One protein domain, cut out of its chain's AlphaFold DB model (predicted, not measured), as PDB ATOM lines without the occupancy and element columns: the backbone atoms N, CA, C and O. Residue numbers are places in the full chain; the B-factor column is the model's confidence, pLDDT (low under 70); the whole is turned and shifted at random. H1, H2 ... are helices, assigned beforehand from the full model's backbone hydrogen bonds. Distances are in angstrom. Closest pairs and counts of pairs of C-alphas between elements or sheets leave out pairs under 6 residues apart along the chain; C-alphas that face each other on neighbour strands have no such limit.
ATOM      1  N   VAL A 114      15.956 115.455  20.362       80.62
ATOM      2  CA  VAL A 114      15.345 114.772  21.523       80.62
ATOM      3  C   VAL A 114      13.881 114.391  21.268       80.62
ATOM      4  O   VAL A 114      13.454 113.294  21.627       80.62
ATOM      5  N   ARG A 115      13.112 115.274  20.616       83.62
ATOM      6  CA  ARG A 115      11.685 115.052  20.337       83.62
ATOM      7  C   ARG A 115      11.454 113.835  19.442       83.62
ATOM      8  O   ARG A 115      10.658 112.969  19.801       83.62
ATOM      9  N   ASP A 116      12.171 113.749  18.328       81.81
ATOM     10  CA  ASP A 116      12.020 112.656  17.362       81.81
ATOM     11  C   ASP A 116      12.396 111.311  17.991       81.81
ATOM     12  O   ASP A 116      11.731 110.297  17.791       81.81
ATOM     13  N   ARG A 117      13.411 111.313  18.860       74.69
ATOM     14  CA  ARG A 117      13.831 110.122  19.608       74.69
ATOM     15  C   ARG A 117      12.782 109.653  20.609       74.69
ATOM     16  O   ARG A 117      12.576 108.450  20.749       74.69
ATOM     17  N   ILE A 118      12.111 110.575  21.301       80.25
ATOM     18  CA  ILE A 118      10.996 110.231  22.198       80.25
ATOM     19  C   ILE A 118       9.876 109.550  21.405       80.25
ATOM     20  O   ILE A 118       9.348 108.536  21.862       80.25
ATOM     21  N   ILE A 119       9.549 110.074  20.219       83.31
ATOM     22  CA  ILE A 119       8.543 109.482  19.329       83.31
ATOM     23  C   ILE A 119       8.949 108.049  18.960       83.31
ATOM     24  O   ILE A 119       8.200 107.124  19.268       83.31
ATOM     25  N   GLY A 120      10.167 107.842  18.447       79.69
ATOM     26  CA  GLY A 120      10.647 106.505  18.071       79.69
ATOM     27  C   GLY A 120      10.692 105.510  19.241       79.69
ATOM     28  O   GLY A 120      10.303 104.350  19.102       79.69
ATOM     29  N   ILE A 121      11.087 105.949  20.445       77.00
ATOM     30  CA  ILE A 121      11.043 105.101  21.651       77.00
ATOM     31  C   ILE A 121       9.604 104.703  21.993       77.00
ATOM     32  O   ILE A 121       9.366 103.563  22.403       77.00
ATOM     33  N   ASN A 122       8.653 105.630  21.880       79.94
ATOM     34  CA  ASN A 122       7.253 105.359  22.182       79.94
ATOM     35  C   ASN A 122       6.645 104.384  21.174       79.94
ATOM     36  O   ASN A 122       6.017 103.416  21.597       79.94
ATOM     37  N   GLU A 123       6.899 104.575  19.880       82.00
ATOM     38  CA  GLU A 123       6.479 103.653  18.818       82.00
ATOM     39  C   GLU A 123       7.033 102.243  19.055       82.00
ATOM     40  O   GLU A 123       6.271 101.274  19.087       82.00
ATOM     41  N   ARG A 124       8.332 102.124  19.362       76.44
ATOM     42  CA  ARG A 124       8.948 100.840  19.725       76.44
ATOM     43  C   ARG A 124       8.289 100.206  20.950       76.44
ATOM     44  O   ARG A 124       8.025  99.008  20.959       76.44
ATOM     45  N   ASN A 125       8.035 100.978  22.009       76.31
ATOM     46  CA  ASN A 125       7.416 100.441  23.225       76.31
ATOM     47  C   ASN A 125       5.970  99.980  22.972       76.31
ATOM     48  O   ASN A 125       5.545  98.994  23.571       76.31
ATOM     49  N   ILE A 126       5.233 100.657  22.085       81.06
ATOM     50  CA  ILE A 126       3.899 100.232  21.639       81.06
ATOM     51  C   ILE A 126       3.995  98.900  20.883       81.06
ATOM     52  O   ILE A 126       3.238  97.980  21.187       81.06
ATOM     53  N   ALA A 127       4.954  98.765  19.961       77.38
ATOM     54  CA  ALA A 127       5.180  97.518  19.231       77.38
ATOM     55  C   ALA A 127       5.540  96.358  20.175       77.38
ATOM     56  O   ALA A 127       4.921  95.298  20.110       77.38
ATOM     57  N   ILE A 128       6.470  96.573  21.113       73.56
ATOM     58  CA  ILE A 128       6.851  95.569  22.121       73.56
ATOM     59  C   ILE A 128       5.646  95.161  22.968       73.56
ATOM     60  O   ILE A 128       5.435  93.970  23.190       73.56
ATOM     61  N   ARG A 129       4.844  96.131  23.430       81.81
ATOM     62  CA  ARG A 129       3.634  95.858  24.213       81.81
ATOM     63  C   ARG A 129       2.680  94.938  23.456       81.81
ATOM     64  O   ARG A 129       2.225  93.963  24.037       81.81
ATOM     65  N   LYS A 130       2.434  95.204  22.171       79.50
ATOM     66  CA  LYS A 130       1.560  94.364  21.343       79.50
ATOM     67  C   LYS A 130       2.035  92.909  21.299       79.50
ATOM     68  O   LYS A 130       1.225  92.001  21.420       79.50
ATOM     69  N   VAL A 131       3.344  92.685  21.187       75.00
ATOM     70  CA  VAL A 131       3.902  91.324  21.195       75.00
ATOM     71  C   VAL A 131       3.704  90.633  22.547       75.00
ATOM     72  O   VAL A 131       3.415  89.441  22.576       75.00
ATOM     73  N   TYR A 132       3.818  91.362  23.663       73.62
ATOM     74  CA  TYR A 132       3.495  90.819  24.988       73.62
ATOM     75  C   TYR A 132       2.005  90.496  25.150       73.62
ATOM     76  O   TYR A 132       1.677  89.478  25.752       73.62
ATOM     77  N   ASP A 133       1.115  91.323  24.603       78.81
ATOM     78  CA  ASP A 133      -0.334  91.089  24.653       78.81
ATOM     79  C   ASP A 133      -0.745  89.856  23.811       78.81
ATOM     80  O   ASP A 133      -1.742  89.200  24.102       78.81
ATOM     81  N   GLU A 134       0.047  89.504  22.794       80.56
ATOM     82  CA  GLU A 134      -0.177  88.373  21.882       80.56
ATOM     83  C   GLU A 134       0.784  87.193  22.141       80.56
ATOM     84  O   GLU A 134       0.906  86.310  21.294       80.56
ATOM     85  N   LEU A 135       1.482  87.152  23.288       74.31
ATOM     86  CA  LEU A 135       2.639  86.266  23.514       74.31
ATOM     87  C   LEU A 135       2.343  84.777  23.259       74.31
ATOM     88  O   LEU A 135       3.199  84.051  22.759       74.31
ATOM     89  N   GLU A 136       1.122  84.336  23.567       76.56
ATOM     90  CA  GLU A 136       0.644  82.962  23.354       76.56
ATOM     91  C   GLU A 136       0.622  82.549  21.870       76.56
ATOM     92  O   GLU A 136       0.678  81.361  21.552       76.56
ATOM     93  N   GLN A 137       0.564  83.520  20.955       77.06
ATOM     94  CA  GLN A 137       0.538  83.310  19.504       77.06
ATOM     95  C   GLN A 137       1.943  83.224  18.892       77.06
ATOM     96  O   GLN A 137       2.093  82.789  17.749       77.06
ATOM     97  N   TYR A 138       2.984  83.609  19.638       68.56
ATOM     98  CA  TYR A 138       4.364  83.594  19.167       68.56
ATOM     99  C   TYR A 138       5.115  82.374  19.692       68.56
ATOM    100  O   TYR A 138       5.053  82.011  20.866       68.56
ATOM    101  N   LYS A 139       5.950  81.775  18.838       74.00
ATOM    102  CA  LYS A 139       7.016  80.911  19.344       74.00
ATOM    103  C   LYS A 139       7.998  81.786  20.112       74.00
ATOM    104  O   LYS A 139       8.664  82.637  19.525       74.00
ATOM    105  N   TYR A 140       8.128  81.540  21.412       69.75
ATOM    106  CA  TYR A 140       9.032  82.276  22.301       69.75
ATOM    107  C   TYR A 140      10.465  82.405  21.741       69.75
ATOM    108  O   TYR A 140      11.105  83.445  21.872       69.75
ATOM    109  N   SER A 141      10.957  81.385  21.030       73.25
ATOM    110  CA  SER A 141      12.267  81.413  20.365       73.25
ATOM    111  C   SER A 141      12.400  82.485  19.280       73.25
ATOM    112  O   SER A 141      13.481  83.048  19.108       73.25
ATOM    113  N   ASP A 142      11.333  82.749  18.530       72.81
ATOM    114  CA  ASP A 142      11.344  83.711  17.426       72.81
ATOM    115  C   ASP A 142      11.248  85.139  17.972       72.81
ATOM    116  O   ASP A 142      11.975  86.024  17.518       72.81
ATOM    117  N   TYR A 143      10.471  85.320  19.044       70.00
ATOM    118  CA  TYR A 143      10.412  86.558  19.818       70.00
ATOM    119  C   TYR A 143      11.785  86.977  20.367       70.00
ATOM    120  O   TYR A 143      12.252  88.088  20.108       70.00
ATOM    121  N   ILE A 144      12.475  86.069  21.069       67.81
ATOM    122  CA  ILE A 144      13.796  86.354  21.650       67.81
ATOM    123  C   ILE A 144      14.828  86.674  20.561       67.81
ATOM    124  O   ILE A 144      15.613  87.613  20.711       67.81
ATOM    125  N   LYS A 145      14.806  85.956  19.429       68.19
ATOM    126  CA  LYS A 145      15.690  86.246  18.290       68.19
ATOM    127  C   LYS A 145      15.432  87.626  17.695       68.19
ATOM    128  O   LYS A 145      16.391  88.312  17.344       68.19
ATOM    129  N   GLN A 146      14.171  88.034  17.567       71.88
ATOM    130  CA  GLN A 146      13.832  89.344  17.020       71.88
ATOM    131  C   GLN A 146      14.247  90.477  17.960       71.88
ATOM    132  O   GLN A 146      14.859  91.442  17.505       71.88
ATOM    133  N   ILE A 147      14.027  90.326  19.270       68.69
ATOM    134  CA  ILE A 147      14.530  91.284  20.263       68.69
ATOM    135  C   ILE A 147      16.046  91.407  20.179       68.69
ATOM    136  O   ILE A 147      16.557  92.519  20.085       68.69
ATOM    137  N   HIS A 148      16.767  90.284  20.173       66.88
ATOM    138  CA  HIS A 148      18.224  90.305  20.111       66.88
ATOM    139  C   HIS A 148      18.733  91.029  18.855       66.88
ATOM    140  O   HIS A 148      19.584  91.908  18.962       66.88
ATOM    141  N   ARG A 149      18.151  90.742  17.679       68.00
ATOM    142  CA  ARG A 149      18.490  91.430  16.421       68.00
ATOM    143  C   ARG A 149      18.196  92.929  16.456       68.00
ATOM    144  O   ARG A 149      18.973  93.701  15.918       68.00
ATOM    145  N   ASN A 150      17.099  93.346  17.080       67.25
ATOM    146  CA  ASN A 150      16.752  94.763  17.167       67.25
ATOM    147  C   ASN A 150      17.633  95.519  18.165       67.25
ATOM    148  O   ASN A 150      17.963  96.677  17.935       67.25
ATOM    149  N   LEU A 151      18.029  94.889  19.271       62.47
ATOM    150  CA  LEU A 151      18.822  95.554  20.307       62.47
ATOM    151  C   LEU A 151      20.269  95.844  19.884       62.47
ATOM    152  O   LEU A 151      20.884  96.723  20.479       62.47
ATOM    153  N   VAL A 152      20.785  95.166  18.853       63.28
ATOM    154  CA  VAL A 152      22.113  95.454  18.278       63.28
ATOM    155  C   VAL A 152      22.093  96.559  17.215       63.28
ATOM    156  O   VAL A 152      23.143  96.910  16.686       63.28
ATOM    157  N   LEU A 153      20.921  97.113  16.881       62.53
ATOM    158  CA  LEU A 153      20.774  98.155  15.862       62.53
ATOM    159  C   LEU A 153      20.541  99.542  16.490       62.53
ATOM    160  O   LEU A 153      19.939  99.639  17.570       62.53
ATOM    161  N   PRO A 154      20.951 100.637  15.815       64.75
ATOM    162  CA  PRO A 154      20.551 101.995  16.182       64.75
ATOM    163  C   PRO A 154      19.029 102.116  16.298       64.75
ATOM    164  O   PRO A 154      18.303 101.449  15.568       64.75
ATOM    165  N   LEU A 155      18.526 102.994  17.179       65.19
ATOM    166  CA  LEU A 155      17.081 103.125  17.453       65.19
ATOM    167  C   LEU A 155      16.231 103.236  16.174       65.19
ATOM    168  O   LEU A 155      15.193 102.590  16.079       65.19
ATOM    169  N   ASN A 156      16.688 104.023  15.200       67.00
ATOM    170  CA  ASN A 156      15.964 104.296  13.953       67.00
ATOM    171  C   ASN A 156      15.921 103.091  12.995       67.00
ATOM    172  O   ASN A 156      15.207 103.121  11.996       67.00
ATOM    173  N   GLU A 157      16.694 102.046  13.283       69.06
ATOM    174  CA  GLU A 157      16.815 100.831  12.478       69.06
ATOM    175  C   GLU A 157      16.148  99.614  13.144       69.06
ATOM    176  O   GLU A 157      16.051  98.556  12.521       69.06
ATOM    177  N   GLN A 158      15.654  99.751  14.382       67.06
ATOM    178  CA  GLN A 158      14.947  98.684  15.108       67.06
ATOM    179  C   GLN A 158      13.541  98.489  14.504       67.06
ATOM    180  O   GLN A 158      12.784  99.457  14.429       67.06
ATOM    181  N   LYS A 159      13.184  97.261  14.080       64.19
ATOM    182  CA  LYS A 159      11.914  96.941  13.385       64.19
ATOM    183  C   LYS A 159      11.062  95.887  14.087       64.19
ATOM    184  O   LYS A 159      11.557  94.759  14.332       64.19
TER     185      LYS A 159
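Overview. This is residues 114 to 159 of the 159 residues of the protein "2-hydroxyacyl-CoA dehydratase" of Lachnospiraceae bacterium OF11-28 (UniProt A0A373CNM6). Two helices make a flat, loose U: H1 is the longer arm, the chain turns at one end, and H2 folds back beside it with a narrow gap between the two. After H2, a tail of residues 152 to 159 doubles back on one side of the U, near the gap; the turn itself, residues 136 to 142, sticks out at the other end. The printed part has 46 residues with two named helices, H1 then H2, and no named strand, and its class is all helix. It is only just loose, close to compact, with a radius of gyration of the C-alphas of 11.6 A, and it spans 35 by 21 by 9 A.

Arrangement. Begin with the longest helix, H1, residues 114 to 133, and then look at H2, residues 140 to 151. The two are only just apart, their closest C-alphas 8.2 A from each other. Between them residues 134 to 139 form a short link. In H1 and H2 every O i to N i+4 pair is within hydrogen-bond range.

Along the chain. Find C-alpha 114 at (15.345, 114.772, 21.523); from there H1 runs 28.6 A to C-alpha 133 at (-0.334, 91.089, 24.653). Then find C-alpha 140 at (9.032, 82.276, 22.301), where H2 begins; it runs 16.6 A to C-alpha 151 at (18.822, 95.554, 20.307).

Size, cuts and confidence. The two C-alphas farthest apart are those of Val 114 and Glu 136, 35.1 A. Residues 136 to 142, of which 140 to 142 belong to H2, stand free. The printed part has no cut and ends at Lys 159, the chain's last residue. The mean pLDDT of the printed part is 73.4; look for values under 70 at residues 138, 140, 144 to 145 and 147 to 159.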